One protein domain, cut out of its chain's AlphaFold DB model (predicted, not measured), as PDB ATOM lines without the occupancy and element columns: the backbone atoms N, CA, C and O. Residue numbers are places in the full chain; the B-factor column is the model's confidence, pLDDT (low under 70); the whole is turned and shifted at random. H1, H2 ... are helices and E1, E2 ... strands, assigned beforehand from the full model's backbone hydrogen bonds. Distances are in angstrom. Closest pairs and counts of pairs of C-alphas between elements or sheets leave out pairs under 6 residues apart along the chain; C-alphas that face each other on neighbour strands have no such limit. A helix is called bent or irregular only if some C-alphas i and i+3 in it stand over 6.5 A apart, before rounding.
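AT A GLANCE: This is residues 3 to 121 of the 122 residues of an uncharacterized protein of Caenorhabditis remanei (UniProt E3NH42). A small, loose head of helix, strand and loop bears a long hooked arm: H3 leads away from the head, and beyond it the chain turns a corner to the short helices H4 and H5. In the head, the two short parallel strands E1 and E2 lie side by side, H2 packs on E2, H1 lies by E1, and residues 3 to 28 form a long stretch with no named element. Residues 86 to 91, 93 to 99, 101 to 108 and 110 to 116 of the arm stick out free, as do residues 3 to 8. The printed part has 119 residues with five named helices and two named strands in the order H1 E1 H2 E2 H3 H4 H5; under half of the residues are in named elements, and the class is mostly helix. The whole is loose, with a radius of gyration of the C-alphas of 18.6 A and spans of 50 by 39 by 28 A.

HOW THE PARTS SIT: The sheet is E1, residues 45 to 47, and E2, residues 73 to 75, parallel at 23 degrees. N 47 and O 74 are 2.8 A apart and N 74 and O 45 are 2.9 A apart, within hydrogen-bond range. H2, residues 57 to 67, follows E1 and precedes E2, a strand-helix-strand unit, two parallel neighbour strands with a helix between them in the chain, with a right-handed crossover. The closest C-alphas of H2 and E2 are those of Pro 64 and Val 75, 6.0 A. H2 is irregular: C-alphas 60 and 63 are 7.2 A apart. The closest C-alphas of E1 and H1, residues 29 to 39, are those of Ile 45 and Ile 33, 7.7 A. H1 and H2 are close but not clearly touching, with Gly 30 and Lys 66 the closest C-alphas at 6.8 A. They run the same way at a shallow tilt of 34 degrees, only just short of steep. H3, residues 83 to 97, is apart from H1, H2 and E1, and also from H4, residues 104 to 108. H4 and H5, residues 111 to 114, meet only through their link. Every O i to N i+4 pair is within hydrogen-bond range in H3 and H4, against 6 of 7 in H1 and 5 of 7 in H2; H5 is too short for such a pair.

IN THESE COORDINATES: E1 begins at C-alpha 45, (35.257, -45.268, 45.529). H3 is the longest helix, 20.9 A from C-alpha 83 at (17.975, -26.604, 42.850) to C-alpha 97; H1 measures 15.9 A and H2 14.7 A. H5 ends at C-alpha 114, (-1.881, -55.974, 55.332).

THE WHOLE: The C-alphas of Val 42 and Pro 111 are the two farthest apart, 51.7 A. The printed part has no cut, and no link between named elements is long. The mean pLDDT of the printed part is 76.3; residues 3 to 6, 17 to 32, 34 to 42, 105 and 108 to 121 are under 70.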
ATOM      1  N   GLN A   3      21.700 -43.685  32.897       56.00
ATOM      2  CA  GLN A   3      21.785 -42.268  32.518       56.00
ATOM      3  C   GLN A   3      23.136 -41.594  32.844       56.00
ATOM      4  O   GLN A   3      23.408 -40.523  32.316       56.00
ATOM      5  N   LEU A   4      23.997 -42.208  33.666       57.91
ATOM      6  CA  LEU A   4      25.406 -41.810  33.844       57.91
ATOM      7  C   LEU A   4      26.325 -42.446  32.781       57.91
ATOM      8  O   LEU A   4      27.547 -42.412  32.914       57.91
ATOM      9  N   GLY A   5      25.739 -43.035  31.733       58.53
ATOM     10  CA  GLY A   5      26.443 -43.555  30.562       58.53
ATOM     11  C   GLY A   5      27.243 -44.832  30.807       58.53
ATOM     12  O   GLY A   5      28.143 -45.117  30.027       58.53
ATOM     13  N   ASP A   6      26.984 -45.553  31.906       67.31
ATOM     14  CA  ASP A   6      27.739 -46.742  32.346       67.31
ATOM     15  C   ASP A   6      29.271 -46.539  32.408       67.31
ATOM     16  O   ASP A   6      30.043 -47.493  32.490       67.31
ATOM     17  N   VAL A   7      29.719 -45.279  32.439       75.38
ATOM     18  CA  VAL A   7      31.138 -44.889  32.428       75.38
ATOM     19  C   VAL A   7      31.828 -45.283  33.733       75.38
ATOM     20  O   VAL A   7      33.027 -45.555  33.759       75.38
ATOM     21  N   ILE A   8      31.069 -45.317  34.831       78.69
ATOM     22  CA  ILE A   8      31.574 -45.615  36.168       78.69
ATOM     23  C   ILE A   8      30.941 -46.923  36.657       78.69
ATOM     24  O   ILE A   8      29.711 -46.992  36.773       78.69
ATOM     25  N   PRO A   9      31.742 -47.955  36.990       80.25
ATOM     26  CA  PRO A   9      31.210 -49.188  37.552       80.25
ATOM     27  C   PRO A   9      30.577 -48.902  38.914       80.25
ATOM     28  O   PRO A   9      31.193 -48.295  39.789       80.25
ATOM     29  N   TRP A  10      29.349 -49.374  39.110       82.88
ATOM     30  CA  TRP A  10      28.593 -49.155  40.340       82.88
ATOM     31  C   TRP A  10      28.022 -50.468  40.872       82.88
ATOM     32  O   TRP A  10      27.817 -51.435  40.135       82.88
ATOM     33  N   ARG A  11      27.774 -50.513  42.183       80.62
ATOM     34  CA  ARG A  11      27.057 -51.606  42.847       80.62
ATOM     35  C   ARG A  11      26.121 -51.045  43.900       80.62
ATOM     36  O   ARG A  11      26.434 -50.046  44.539       80.62
ATOM     37  N   LEU A  12      24.992 -51.722  44.083       81.75
ATOM     38  CA  LEU A  12      24.077 -51.432  45.175       81.75
ATOM     39  C   LEU A  12      24.545 -52.165  46.440       81.75
ATOM     40  O   LEU A  12      24.601 -53.400  46.481       81.75
ATOM     41  N   GLY A  13      24.902 -51.389  47.461       78.69
ATOM     42  CA  GLY A  13      25.167 -51.863  48.815       78.69
ATOM     43  C   GLY A  13      24.001 -51.536  49.730       78.69
ATOM     44  O   GLY A  13      23.364 -50.502  49.567       78.69
ATOM     45  N   PHE A  14      23.730 -52.426  50.679       78.88
ATOM     46  CA  PHE A  14      22.736 -52.175  51.715       78.88
ATOM     47  C   PHE A  14      23.452 -51.794  53.003       78.88
ATOM     48  O   PHE A  14      24.508 -52.342  53.339       78.88
ATOM     49  N   TYR A  15      22.867 -50.839  53.707       76.38
ATOM     50  CA  TYR A  15      23.347 -50.358  54.983       76.38
ATOM     51  C   TYR A  15      22.152 -50.220  55.924       76.38
ATOM     52  O   TYR A  15      21.093 -49.761  55.511       76.38
ATOM     53  N   SER A  16      22.336 -50.656  57.165       73.50
ATOM     54  CA  SER A  16      21.400 -50.455  58.260       73.50
ATOM     55  C   SER A  16      22.216 -50.043  59.472       73.50
ATOM     56  O   SER A  16      23.238 -50.665  59.770       73.50
ATOM     57  N   SER A  17      21.772 -48.993  60.150       66.75
ATOM     58  CA  SER A  17      22.343 -48.561  61.432       66.75
ATOM     59  C   SER A  17      21.859 -49.396  62.600       66.75
ATOM     60  O   SER A  17      22.466 -49.384  63.666       66.75
ATOM     61  N   TRP A  18      20.778 -50.134  62.378       61.94
ATOM     62  CA  TRP A  18      20.225 -51.078  63.322       61.94
ATOM     63  C   TRP A  18      20.654 -52.475  62.875       61.94
ATOM     64  O   TRP A  18      20.353 -52.883  61.751       61.94
ATOM     65  N   ASP A  19      21.337 -53.218  63.744       57.28
ATOM     66  CA  ASP A  19      21.752 -54.612  63.495       57.28
ATOM     67  C   ASP A  19      20.554 -55.582  63.315       57.28
ATOM     68  O   ASP A  19      20.735 -56.791  63.214       57.28
ATOM     69  N   SER A  20      19.321 -55.067  63.284       53.50
ATOM     70  CA  SER A  20      18.058 -55.807  63.251       53.50
ATOM     71  C   SER A  20      17.513 -56.109  61.853       53.50
ATOM     72  O   SER A  20      16.557 -56.872  61.741       53.50
ATOM     73  N   PHE A  21      18.087 -55.551  60.785       57.12
ATOM     74  CA  PHE A  21      17.738 -55.990  59.433       57.12
ATOM     75  C   PHE A  21      18.647 -57.139  59.013       57.12
ATOM     76  O   PHE A  21      19.868 -56.975  58.990       57.12
ATOM     77  N   ASP A  22      18.043 -58.258  58.601       54.81
ATOM     78  CA  ASP A  22      18.716 -59.359  57.903       54.81
ATOM     79  C   ASP A  22      19.240 -58.866  56.545       54.81
ATOM     80  O   ASP A  22      18.697 -59.121  55.464       54.81
ATOM     81  N   LEU A  23      20.322 -58.094  56.591       60.03
ATOM     82  CA  LEU A  23      21.070 -57.719  55.417       60.03
ATOM     83  C   LEU A  23      21.826 -58.964  54.962       60.03
ATOM     84  O   LEU A  23      22.551 -59.566  55.756       60.03
ATOM     85  N   PRO A  24      21.744 -59.347  53.676       58.16
ATOM     86  CA  PRO A  24      22.598 -60.405  53.169       58.16
ATOM     87  C   PRO A  24      24.050 -60.025  53.481       58.16
ATOM     88  O   PRO A  24      24.527 -59.002  52.985       58.16
ATOM     89  N   ALA A  25      24.756 -60.824  54.291       52.62
ATOM     90  CA  ALA A  25      26.081 -60.496  54.851       52.62
ATOM     91  C   ALA A  25      27.133 -60.084  53.789       52.62
ATOM     92  O   ALA A  25      28.132 -59.419  54.065       52.62
ATOM     93  N   TRP A  26      26.875 -60.437  52.530       50.72
ATOM     94  CA  TRP A  26      27.695 -60.177  51.351       50.72
ATOM     95  C   TRP A  26      27.421 -58.820  50.682       50.72
ATOM     96  O   TRP A  26      28.095 -58.487  49.705       50.72
ATOM     97  N   LYS A  27      26.431 -58.061  51.169       57.56
ATOM     98  CA  LYS A  27      25.946 -56.811  50.570       57.56
ATOM     99  C   LYS A  27      26.218 -55.558  51.408       57.56
ATOM    100  O   LYS A  27      25.906 -54.470  50.926       57.56
ATOM    101  N   GLY A  28      26.808 -55.694  52.595       63.25
ATOM    102  CA  GLY A  28      27.174 -54.559  53.442       63.25
ATOM    103  C   GLY A  28      28.186 -53.631  52.766       63.25
ATOM    104  O   GLY A  28      29.120 -54.091  52.107       63.25
ATOM    105  N   VAL A  29      28.031 -52.319  52.946       65.25
ATOM    106  CA  VAL A  29      28.910 -51.302  52.332       65.25
ATOM    107  C   VAL A  29      30.392 -51.580  52.623       65.25
ATOM    108  O   VAL A  29      31.204 -51.608  51.701       65.25
ATOM    109  N   GLY A  30      30.749 -51.914  53.867       67.31
ATOM    110  CA  GLY A  30      32.133 -52.235  54.235       67.31
ATOM    111  C   GLY A  30      32.709 -53.466  53.517       67.31
ATOM    112  O   GLY A  30      33.833 -53.419  53.014       67.31
ATOM    113  N   THR A  31      31.939 -54.556  53.399       69.38
ATOM    114  CA  THR A  31      32.402 -55.792  52.739       69.38
ATOM    115  C   THR A  31      32.497 -55.628  51.224       69.38
ATOM    116  O   THR A  31      33.413 -56.173  50.601       69.38
ATOM    117  N   GLN A  32      31.605 -54.837  50.618       69.06
ATOM    118  CA  GLN A  32      31.696 -54.496  49.199       69.06
ATOM    119  C   GLN A  32      32.931 -53.643  48.901       69.06
ATOM    120  O   GLN A  32      33.667 -53.948  47.960       69.06
ATOM    121  N   ILE A  33      33.212 -52.629  49.722       70.00
ATOM    122  CA  ILE A  33      34.369 -51.755  49.505       70.00
ATOM    123  C   ILE A  33      35.689 -52.525  49.654       70.00
ATOM    124  O   ILE A  33      36.587 -52.381  48.821       70.00
ATOM    125  N   GLN A  34      35.800 -53.414  50.647       69.88
ATOM    126  CA  GLN A  34      36.984 -54.271  50.796       69.88
ATOM    127  C   GLN A  34      37.218 -55.181  49.581       69.88
ATOM    128  O   GLN A  34      38.365 -55.387  49.183       69.88
ATOM    129  N   LYS A  35      36.153 -55.709  48.959       69.94
ATOM    130  CA  LYS A  35      36.269 -56.505  47.725       69.94
ATOM    131  C   LYS A  35      36.769 -55.667  46.552       69.94
ATOM    132  O   LYS A  35      37.630 -56.138  45.820       69.94
ATOM    133  N   PHE A  36      36.289 -54.433  46.397       66.38
ATOM    134  CA  PHE A  36      36.768 -53.539  45.340       66.38
ATOM    135  C   PHE A  36      38.245 -53.173  45.496       66.38
ATOM    136  O   PHE A  36      38.970 -53.166  44.503       66.38
ATOM    137  N   ARG A  37      38.717 -52.969  46.732       64.75
ATOM    138  CA  ARG A  37      40.138 -52.709  47.009       64.75
ATOM    139  C   ARG A  37      41.046 -53.852  46.549       64.75
ATOM    140  O   ARG A  37      42.099 -53.585  45.986       64.75
ATOM    141  N   LYS A  38      40.647 -55.114  46.757       62.75
ATOM    142  CA  LYS A  38      41.434 -56.279  46.303       62.75
ATOM    143  C   LYS A  38      41.602 -56.330  44.781       62.75
ATOM    144  O   LYS A  38      42.535 -56.962  44.303       62.75
ATOM    145  N   THR A  39      40.710 -55.680  44.040       62.19
ATOM    146  CA  THR A  39      40.709 -55.674  42.574       62.19
ATOM    147  C   THR A  39      41.448 -54.464  41.991       62.19
ATOM    148  O   THR A  39      41.899 -54.527  40.852       62.19
ATOM    149  N   SER A  40      41.585 -53.359  42.734       57.22
ATOM    150  CA  SER A  40      42.320 -52.173  42.279       57.22
ATOM    151  C   SER A  40      42.753 -51.293  43.457       57.22
ATOM    152  O   SER A  40      41.916 -50.712  44.147       57.22
ATOM    153  N   GLU A  41      44.066 -51.153  43.664       62.50
ATOM    154  CA  GLU A  41      44.639 -50.264  44.691       62.50
ATOM    155  C   GLU A  41      44.535 -48.772  44.334       62.50
ATOM    156  O   GLU A  41      44.647 -47.918  45.211       62.50
ATOM    157  N   VAL A  42      44.288 -48.448  43.059       67.31
ATOM    158  CA  VAL A  42      44.262 -47.067  42.539       67.31
ATOM    159  C   VAL A  42      42.829 -46.529  42.403       67.31
ATOM    160  O   VAL A  42      42.618 -45.320  42.291       67.31
ATOM    161  N   ALA A  43      41.819 -47.403  42.428       74.88
ATOM    162  CA  ALA A  43      40.431 -47.003  42.226       74.88
ATOM    163  C   ALA A  43      39.909 -46.148  43.393       74.88
ATOM    164  O   ALA A  43      39.966 -46.557  44.552       74.88
ATOM    165  N   ARG A  44      39.354 -44.972  43.076       84.88
ATOM    166  CA  ARG A  44      38.593 -44.149  44.027       84.88
ATOM    167  C   ARG A  44      37.150 -44.634  44.082       84.88
ATOM    168  O   ARG A  44      36.548 -44.893  43.043       84.88
ATOM    169  N   ILE A  45      36.600 -44.743  45.283       86.62
ATOM    170  CA  ILE A  45      35.257 -45.268  45.529       86.62
ATOM    171  C   ILE A  45      34.394 -44.146  46.095       86.62
ATOM    172  O   ILE A  45      34.711 -43.587  47.142       86.62
ATOM    173  N   ALA A  46      33.294 -43.837  45.416       89.25
ATOM    174  CA  ALA A  46      32.263 -42.949  45.936       89.25
ATOM    175  C   ALA A  46      31.136 -43.790  46.549       89.25
ATOM    176  O   ALA A  46      30.531 -44.621  45.870       89.25
ATOM    177  N   VAL A  47      30.862 -43.584  47.834       89.19
ATOM    178  CA  VAL A  47      29.708 -44.155  48.531       89.19
ATOM    179  C   VAL A  47      28.583 -43.133  48.462       89.19
ATOM    180  O   VAL A  47      28.750 -42.007  48.923       89.19
ATOM    181  N   VAL A  48      27.450 -43.518  47.875       90.19
ATOM    182  CA  VAL A  48      26.312 -42.617  47.652       90.19
ATOM    183  C   VAL A  48      25.109 -43.112  48.460       90.19
ATOM    184  O   VAL A  48      24.597 -44.192  48.150       90.19
ATOM    185  N   PRO A  49      24.651 -42.369  49.481       88.69
ATOM    186  CA  PRO A  49      23.451 -42.706  50.241       88.69
ATOM    187  C   PRO A  49      22.201 -42.334  49.428       88.69
ATOM    188  O   PRO A  49      21.618 -41.272  49.587       88.69
ATOM    189  N   ILE A  50      21.807 -43.202  48.493       86.62
ATOM    190  CA  ILE A  50      20.739 -42.909  47.515       86.62
ATOM    191  C   ILE A  50      19.329 -42.809  48.118       86.62
ATOM    192  O   ILE A  50      18.411 -42.354  47.441       86.62
ATOM    193  N   THR A  51      19.144 -43.286  49.347       86.19
ATOM    194  CA  THR A  51      17.870 -43.236  50.076       86.19
ATOM    195  C   THR A  51      17.700 -41.952  50.876       86.19
ATOM    196  O   THR A  51      16.580 -41.625  51.256       86.19
ATOM    197  N   ASP A  52      18.789 -41.223  51.113       86.12
ATOM    198  CA  ASP A  52      18.801 -40.030  51.947       86.12
ATOM    199  C   ASP A  52      18.840 -38.788  51.056       86.12
ATOM    200  O   ASP A  52      19.814 -38.524  50.353       86.12
ATOM    201  N   VAL A  53      17.754 -38.016  51.076       84.56
ATOM    202  CA  VAL A  53      17.651 -36.734  50.352       84.56
ATOM    203  C   VAL A  53      18.092 -35.536  51.200       84.56
ATOM    204  O   VAL A  53      18.256 -34.441  50.674       84.56
ATOM    205  N   ILE A  54      18.299 -35.747  52.500       86.69
ATOM    206  CA  ILE A  54      18.781 -34.764  53.476       86.69
ATOM    207  C   ILE A  54      19.899 -35.388  54.309       86.69
ATOM    208  O   ILE A  54      19.981 -36.612  54.413       86.69
ATOM    209  N   GLU A  55      20.752 -34.565  54.920       87.50
ATOM    210  CA  GLU A  55      21.770 -35.084  55.834       87.50
ATOM    211  C   GLU A  55      21.132 -35.762  57.060       87.50
ATOM    212  O   GLU A  55      20.278 -35.200  57.744       87.50
ATOM    213  N   THR A  56      21.592 -36.976  57.360       88.12
ATOM    214  CA  THR A  56      21.234 -37.764  58.544       88.12
ATOM    215  C   THR A  56      22.492 -38.167  59.314       88.12
ATOM    216  O   THR A  56      23.606 -38.100  58.785       88.12
ATOM    217  N   PHE A  57      22.327 -38.638  60.558       87.94
ATOM    218  CA  PHE A  57      23.431 -39.187  61.364       87.94
ATOM    219  C   PHE A  57      24.252 -40.235  60.603       87.94
ATOM    220  O   PHE A  57      25.477 -40.291  60.716       87.94
ATOM    221  N   ASP A  58      23.599 -41.000  59.736       86.25
ATOM    222  CA  ASP A  58      24.255 -42.026  58.942       86.25
ATOM    223  C   ASP A  58      25.093 -41.458  57.809       86.25
ATOM    224  O   ASP A  58      26.235 -41.893  57.622       86.25
ATOM    225  N   THR A  59      24.582 -40.452  57.099       87.75
ATOM    226  CA  THR A  59      25.312 -39.825  55.996       87.75
ATOM    227  C   THR A  59      26.469 -38.955  56.478       87.75
ATOM    228  O   THR A  59      27.493 -38.899  55.797       87.75
ATOM    229  N   PHE A  60      26.341 -38.284  57.635       88.69
ATOM    230  CA  PHE A  60      27.393 -37.389  58.137       88.69
ATOM    231  C   PHE A  60      28.385 -38.064  59.095       88.69
ATOM    232  O   PHE A  60      29.530 -37.618  59.170       88.69
ATOM    233  N   TYR A  61      27.995 -39.127  59.810       87.94
ATOM    234  CA  TYR A  61      28.849 -39.769  60.817       87.94
ATOM    235  C   TYR A  61      29.029 -41.270  60.598       87.94
ATOM    236  O   TYR A  61      30.161 -41.725  60.405       87.94
ATOM    237  N   THR A  62      27.949 -42.058  60.620       87.06
ATOM    238  CA  THR A  62      28.066 -43.519  60.758       87.06
ATOM    239  C   THR A  62      28.732 -44.187  59.556       87.06
ATOM    240  O   THR A  62      29.643 -45.006  59.721       87.06
ATOM    241  N   ILE A  63      28.316 -43.833  58.338       86.38
ATOM    242  CA  ILE A  63      28.891 -44.382  57.104       86.38
ATOM    243  C   ILE A  63      30.316 -43.843  56.887       86.38
ATOM    244  O   ILE A  63      31.207 -44.671  56.670       86.38
ATOM    245  N   PRO A  64      30.592 -42.523  57.011       89.12
ATOM    246  CA  PRO A  64      31.955 -41.992  56.951       89.12
ATOM    247  C   PRO A  64      32.931 -42.696  57.897       89.12
ATOM    248  O   PRO A  64      33.973 -43.169  57.448       89.12
ATOM    249  N   LYS A  65      32.566 -42.881  59.172       87.25
ATOM    250  CA  LYS A  65      33.383 -43.599  60.169       87.25
ATOM    251  C   LYS A  65      33.736 -45.023  59.741       87.25
ATOM    252  O   LYS A  65      34.849 -45.490  59.978       87.25
ATOM    253  N   LYS A  66      32.810 -45.726  59.082       81.50
ATOM    254  CA  LYS A  66      33.042 -47.095  58.591       81.50
ATOM    255  C   LYS A  66      33.996 -47.147  57.405       81.50
ATOM    256  O   LYS A  66      34.573 -48.205  57.173       81.50
ATOM    257  N   VAL A  67      34.181 -46.051  56.669       82.12
ATOM    258  CA  VAL A  67      35.060 -46.007  55.489       82.12
ATOM    259  C   VAL A  67      36.289 -45.120  55.667       82.12
ATOM    260  O   VAL A  67      37.161 -45.140  54.813       82.12
ATOM    261  N   GLU A  68      36.418 -44.413  56.788       84.06
ATOM    262  CA  GLU A  68      37.523 -43.491  57.093       84.06
ATOM    263  C   GLU A  68      38.906 -44.160  57.015       84.06
ATOM    264  O   GLU A  68      39.877 -43.570  56.543       84.06
ATOM    265  N   HIS A  69      38.995 -45.434  57.401       81.88
ATOM    266  CA  HIS A  69      40.226 -46.224  57.296       81.88
ATOM    267  C   HIS A  69      40.645 -46.532  55.841       81.88
ATOM    268  O   HIS A  69      41.746 -47.035  55.596       81.88
ATOM    269  N   LEU A  70      39.779 -46.254  54.865       80.94
ATOM    270  CA  LEU A  70      39.999 -46.474  53.442       80.94
ATOM    271  C   LEU A  70      40.359 -45.142  52.780       80.94
ATOM    272  O   LEU A  70      39.495 -44.346  52.425       80.94
ATOM    273  N   LYS A  71      41.658 -44.918  52.552       80.12
ATOM    274  CA  LYS A  71      42.194 -43.665  51.978       80.12
ATOM    275  C   LYS A  71      41.656 -43.310  50.582       80.12
ATOM    276  O   LYS A  71      41.858 -42.195  50.115       80.12
ATOM    277  N   ASN A  72      41.022 -44.259  49.897       83.44
ATOM    278  CA  ASN A  72      40.484 -44.124  48.545       83.44
ATOM    279  C   ASN A  72      38.945 -44.105  48.493       83.44
ATOM    280  O   ASN A  72      38.393 -44.168  47.394       83.44
ATOM    281  N   ALA A  73      38.252 -44.037  49.634       86.25
ATOM    282  CA  ALA A  73      36.795 -43.961  49.692       86.25
ATOM    283  C   ALA A  73      36.319 -42.568  50.131       86.25
ATOM    284  O   ALA A  73      36.888 -41.965  51.038       86.25
ATOM    285  N   LEU A  74      35.253 -42.075  49.505       89.75
ATOM    286  CA  LEU A  74      34.575 -40.834  49.871       89.75
ATOM    287  C   LEU A  74      33.074 -41.092  49.974       89.75
ATOM    288  O   LEU A  74      32.482 -41.657  49.057       89.75
ATOM    289  N   VAL A  75      32.456 -40.652  51.066       89.88
ATOM    290  CA  VAL A  75      30.995 -40.638  51.193       89.88
ATOM    291  C   VAL A  75      30.481 -39.318  50.636       89.88
ATOM    292  O   VAL A  75      30.909 -38.251  51.077       89.88
ATOM    293  N   LEU A  76      29.589 -39.388  49.649       90.69
ATOM    294  CA  LEU A  76      28.895 -38.210  49.145       90.69
ATOM    295  C   LEU A  76      27.787 -37.835  50.122       90.69
ATOM    296  O   LEU A  76      27.036 -38.697  50.578       90.69
ATOM    297  N   ARG A  77      27.691 -36.545  50.428       86.75
ATOM    298  CA  ARG A  77      26.621 -36.005  51.261       86.75
ATOM    299  C   ARG A  77      25.494 -35.488  50.369       86.75
ATOM    300  O   ARG A  77      25.800 -34.970  49.290       86.75
ATOM    301  N   PRO A  78      24.225 -35.650  50.777       84.75
ATOM    302  CA  PRO A  78      23.106 -35.032  50.081       84.75
ATOM    303  C   PRO A  78      23.309 -33.518  50.000       84.75
ATOM    304  O   PRO A  78      23.660 -32.881  50.991       84.75
ATOM    305  N   ASP A  79      23.110 -32.952  48.814       86.19
ATOM    306  CA  ASP A  79      23.164 -31.507  48.609       86.19
ATOM    307  C   ASP A  79      21.803 -30.896  48.959       86.19
ATOM    308  O   ASP A  79      20.849 -30.976  48.179       86.19
ATOM    309  N   ILE A  80      21.713 -30.322  50.160       80.25
ATOM    310  CA  ILE A  80      20.478 -29.732  50.690       80.25
ATOM    311  C   ILE A  80      20.068 -28.450  49.951       80.25
ATOM    312  O   ILE A  80      18.897 -28.079  49.993       80.25
ATOM    313  N   GLU A  81      21.003 -27.797  49.256       86.38
ATOM    314  CA  GLU A  81      20.765 -26.573  48.479       86.38
ATOM    315  C   GLU A  81      20.551 -26.878  46.989       86.38
ATOM    316  O   GLU A  81      20.524 -25.980  46.149       86.38
ATOM    317  N   SER A  82      20.380 -28.154  46.629       89.25
ATOM    318  CA  SER A  82      20.273 -28.551  45.234       89.25
ATOM    319  C   SER A  82      18.976 -28.054  44.589       89.25
ATOM    320  O   SER A  82      17.901 -28.627  44.787       89.25
ATOM    321  N   ASP A  83      19.090 -27.074  43.688       93.06
ATOM    322  CA  ASP A  83      17.975 -26.604  42.850       93.06
ATOM    323  C   ASP A  83      17.294 -27.750  42.089       93.06
ATOM    324  O   ASP A  83      16.079 -27.754  41.886       93.06
ATOM    325  N   LYS A  84      18.067 -28.768  41.688       91.06
ATOM    326  CA  LYS A  84      17.538 -29.954  40.999       91.06
ATOM    327  C   LYS A  84      16.654 -30.795  41.913       91.06
ATOM    328  O   LYS A  84      15.636 -31.306  41.450       91.06
ATOM    329  N   LEU A  85      17.031 -30.940  43.185       89.56
ATOM    330  CA  LEU A  85      16.226 -31.648  44.180       89.56
ATOM    331  C   LEU A  85      14.922 -30.889  44.439       89.56
ATOM    332  O   LEU A  85      13.847 -31.479  44.343       89.56
ATOM    333  N   VAL A  86      15.009 -29.576  44.675       91.75
ATOM    334  CA  VAL A  86      13.840 -28.708  44.900       91.75
ATOM    335  C   VAL A  86      12.894 -28.741  43.699       91.75
ATOM    336  O   VAL A  86      11.684 -28.926  43.859       91.75
ATOM    337  N   HIS A  87      13.436 -28.629  42.484       94.25
ATOM    338  CA  HIS A  87      12.658 -28.718  41.254       94.25
ATOM    339  C   HIS A  87      12.001 -30.095  41.087       94.25
ATOM    340  O   HIS A  87      10.812 -30.174  40.782       94.25
ATOM    341  N   GLY A  88      12.740 -31.179  41.341       92.00
ATOM    342  CA  GLY A  88      12.215 -32.543  41.271       92.00
ATOM    343  C   GLY A  88      11.052 -32.773  42.238       92.00
ATOM    344  O   GLY A  88      10.008 -33.281  41.829       92.00
ATOM    345  N   ILE A  89      11.190 -32.336  43.493       91.69
ATOM    346  CA  ILE A  89      10.119 -32.406  44.500       91.69
ATOM    347  C   ILE A  89       8.910 -31.572  44.057       91.69
ATOM    348  O   ILE A  89       7.774 -32.045  44.120       91.69
ATOM    349  N   SER A  90       9.145 -30.360  43.551       95.06
ATOM    350  CA  SER A  90       8.086 -29.477  43.050       95.06
ATOM    351  C   SER A  90       7.299 -30.118  41.902       95.06
ATOM    352  O   SER A  90       6.067 -30.079  41.895       95.06
ATOM    353  N   GLU A  91       7.982 -30.770  40.958       94.94
ATOM    354  CA  GLU A  91       7.331 -31.492  39.862       94.94
ATOM    355  C   GLU A  91       6.551 -32.721  40.353       94.94
ATOM    356  O   GLU A  91       5.466 -32.989  39.833       94.94
ATOM    357  N   ILE A  92       7.034 -33.444  41.371       92.31
ATOM    358  CA  ILE A  92       6.283 -34.551  41.991       92.31
ATOM    359  C   ILE A  92       4.955 -34.035  42.565       92.31
ATOM    360  O   ILE A  92       3.896 -34.578  42.243       92.31
ATOM    361  N   VAL A  93       4.992 -32.952  43.348       93.69
ATOM    362  CA  VAL A  93       3.790 -32.349  43.952       93.69
ATOM    363  C   VAL A  93       2.834 -31.832  42.879       93.69
ATOM    364  O   VAL A  93       1.642 -32.136  42.906       93.69
ATOM    365  N   LYS A  94       3.344 -31.098  41.889       95.25
ATOM    366  CA  LYS A  94       2.551 -30.613  40.753       95.25
ATOM    367  C   LYS A  94       1.852 -31.760  40.024       95.25
ATOM    368  O   LYS A  94       0.661 -31.669  39.744       95.25
ATOM    369  N   ASN A  95       2.566 -32.843  39.727       93.50
ATOM    370  CA  ASN A  95       1.993 -34.005  39.048       93.50
ATOM    371  C   ASN A  95       0.884 -34.665  39.872       93.50
ATOM    372  O   ASN A  95      -0.153 -35.025  39.309       93.50
ATOM    373  N   LEU A  96       1.072 -34.764  41.190       91.31
ATOM    374  CA  LEU A  96       0.054 -35.265  42.106       91.31
ATOM    375  C   LEU A  96      -1.211 -34.389  42.081       91.31
ATOM    376  O   LEU A  96      -2.314 -34.916  41.944       91.31
ATOM    377  N   LEU A  97      -1.057 -33.061  42.142       92.88
ATOM    378  CA  LEU A  97      -2.171 -32.104  42.086       92.88
ATOM    379  C   LEU A  97      -2.912 -32.130  40.741       92.88
ATOM    380  O   LEU A  97      -4.124 -31.938  40.701       92.88
ATOM    381  N   LEU A  98      -2.208 -32.431  39.648       94.69
ATOM    382  CA  LEU A  98      -2.796 -32.646  38.320       94.69
ATOM    383  C   LEU A  98      -3.470 -34.025  38.165       94.69
ATOM    384  O   LEU A  98      -3.889 -34.386  37.066       94.69
ATOM    385  N   GLY A  99      -3.574 -34.810  39.241       88.50
ATOM    386  CA  GLY A  99      -4.289 -36.087  39.259       88.50
ATOM    387  C   GLY A  99      -3.491 -37.278  38.725       88.50
ATOM    388  O   GLY A  99      -4.069 -38.346  38.509       88.50
ATOM    389  N   ARG A 100      -2.172 -37.143  38.526       84.38
ATOM    390  CA  ARG A 100      -1.303 -38.275  38.174       84.38
ATOM    391  C   ARG A 100      -1.040 -39.093  39.437       84.38
ATOM    392  O   ARG A 100      -0.225 -38.713  40.271       84.38
ATOM    393  N   LYS A 101      -1.774 -40.194  39.592       78.38
ATOM    394  CA  LYS A 101      -1.680 -41.079  40.761       78.38
ATOM    395  C   LYS A 101      -0.671 -42.200  40.537       78.38
ATOM    396  O   LYS A 101      -0.636 -42.795  39.460       78.38
ATOM    397  N   ASP A 102       0.084 -42.516  41.583       75.75
ATOM    398  CA  ASP A 102       0.852 -43.755  41.669       75.75
ATOM    399  C   ASP A 102      -0.084 -44.915  42.053       75.75
ATOM    400  O   ASP A 102      -0.894 -44.792  42.971       75.75
ATOM    401  N   ARG A 103       0.016 -46.037  41.335       77.12
ATOM    402  CA  ARG A 103      -0.771 -47.255  41.585       77.12
ATOM    403  C   ARG A 103      -0.031 -48.279  42.446       77.12
ATOM    404  O   ARG A 103      -0.627 -49.279  42.835       77.12
ATOM    405  N   GLN A 104       1.248 -48.068  42.765       75.25
ATOM    406  CA  GLN A 104       2.017 -49.012  43.584       75.25
ATOM    407  C   GLN A 104       1.425 -49.184  44.988       75.25
ATOM    408  O   GLN A 104       1.435 -50.295  45.517       75.25
ATOM    409  N   LEU A 105       0.836 -48.129  45.560       69.88
ATOM    410  CA  LEU A 105       0.163 -48.198  46.862       69.88
ATOM    411  C   LEU A 105      -1.055 -49.134  46.849       69.88
ATOM    412  O   LEU A 105      -1.262 -49.865  47.814       69.88
ATOM    413  N   GLU A 106      -1.811 -49.184  45.749       71.06
ATOM    414  CA  GLU A 106      -2.955 -50.100  45.589       71.06
ATOM    415  C   GLU A 106      -2.502 -51.572  45.575       71.06
ATOM    416  O   GLU A 106      -3.211 -52.458  46.049       71.06
ATOM    417  N   VAL A 107      -1.292 -51.835  45.072       70.75
ATOM    418  CA  VAL A 107      -0.688 -53.176  45.018       70.75
ATOM    419  C   VAL A 107      -0.064 -53.568  46.362       70.75
ATOM    420  O   VAL A 107      -0.181 -54.717  46.798       70.75
ATOM    421  N   MET A 108       0.594 -52.627  47.043       64.56
ATOM    422  CA  MET A 108       1.216 -52.883  48.343       64.56
ATOM    423  C   MET A 108       0.179 -53.080  49.452       64.56
ATOM    424  O   MET A 108       0.359 -53.980  50.269       64.56
ATOM    425  N   ALA A 109      -0.929 -52.337  49.435       62.00
ATOM    426  CA  ALA A 109      -2.014 -52.424  50.417       62.00
ATOM    427  C   ALA A 109      -3.070 -53.497  50.075       62.00
ATOM    428  O   ALA A 109      -4.263 -53.316  50.318       62.00
ATOM    429  N   THR A 110      -2.658 -54.633  49.508       64.88
ATOM    430  CA  THR A 110      -3.584 -55.762  49.336       64.88
ATOM    431  C   THR A 110      -3.891 -56.412  50.690       64.88
ATOM    432  O   THR A 110      -3.012 -56.474  51.552       64.88
ATOM    433  N   PRO A 111      -5.096 -56.980  50.893       64.12
ATOM    434  CA  PRO A 111      -5.465 -57.638  52.152       64.12
ATOM    435  C   PRO A 111      -4.472 -58.719  52.609       64.12
ATOM    436  O   PRO A 111      -4.255 -58.902  53.802       64.12
ATOM    437  N   ARG A 112      -3.812 -59.402  51.658       66.38
ATOM    438  CA  ARG A 112      -2.739 -60.370  51.943       66.38
ATOM    439  C   ARG A 112      -1.487 -59.727  52.544       66.38
ATOM    440  O   ARG A 112      -0.882 -60.320  53.427       66.38
ATOM    441  N   ASN A 113      -1.103 -58.541  52.080       63.25
ATOM    442  CA  ASN A 113       0.079 -57.831  52.571       63.25
ATOM    443  C   ASN A 113      -0.202 -57.087  53.886       63.25
ATOM    444  O   ASN A 113       0.689 -56.977  54.723       63.25
ATOM    445  N   LEU A 114      -1.442 -56.630  54.094       61.62
ATOM    446  CA  LEU A 114      -1.881 -55.974  55.332       61.62
ATOM    447  C   LEU A 114      -1.944 -56.936  56.528       61.62
ATOM    448  O   LEU A 114      -1.691 -56.518  57.652       61.62
ATOM    449  N   ALA A 115      -2.182 -58.233  56.302       63.28
ATOM    450  CA  ALA A 115      -2.115 -59.242  57.363       63.28
ATOM    451  C   ALA A 115      -0.731 -59.306  58.045       63.28
ATOM    452  O   ALA A 115      -0.654 -59.553  59.244       63.28
ATOM    453  N   ASN A 116       0.352 -59.016  57.312       57.44
ATOM    454  CA  ASN A 116       1.712 -58.964  57.863       57.44
ATOM    455  C   ASN A 116       1.993 -57.674  58.657       57.44
ATOM    456  O   ASN A 116       2.950 -57.628  59.424       57.44
ATOM    457  N   LEU A 117       1.178 -56.629  58.474       51.69
ATOM    458  CA  LEU A 117       1.262 -55.368  59.220       51.69
ATOM    459  C   LEU A 117       0.471 -55.408  60.536       51.69
ATOM    460  O   LEU A 117       0.800 -54.654  61.446       51.69
ATOM    461  N   ASN A 118      -0.503 -56.317  60.672       53.62
ATOM    462  CA  ASN A 118      -1.246 -56.516  61.924       53.62
ATOM    463  C   ASN A 118      -0.346 -56.940  63.099       53.62
ATOM    464  O   ASN A 118      -0.698 -56.692  64.241       53.62
ATOM    465  N   VAL A 119       0.840 -57.501  62.831       55.72
ATOM    466  CA  VAL A 119       1.838 -57.857  63.860       55.72
ATOM    467  C   VAL A 119       2.382 -56.624  64.607       55.72
ATOM    468  O   VAL A 119       2.921 -56.764  65.697       55.72
ATOM    469  N   PHE A 120       2.242 -55.418  64.045       45.03
ATOM    470  CA  PHE A 120       2.694 -54.163  64.662       45.03
ATOM    471  C   PHE A 120       1.561 -53.350  65.310       45.03
ATOM    472  O   PHE A 120       1.807 -52.229  65.755       45.03
ATOM    473  N   LEU A 121       0.325 -53.864  65.299       47.16
ATOM    474  CA  LEU A 121      -0.866 -53.175  65.813       47.16
ATOM    475  C   LEU A 121      -1.433 -53.798  67.102       47.16
ATOM    476  O   LEU A 121      -2.414 -53.261  67.616       47.16
TER     477      LEU A 121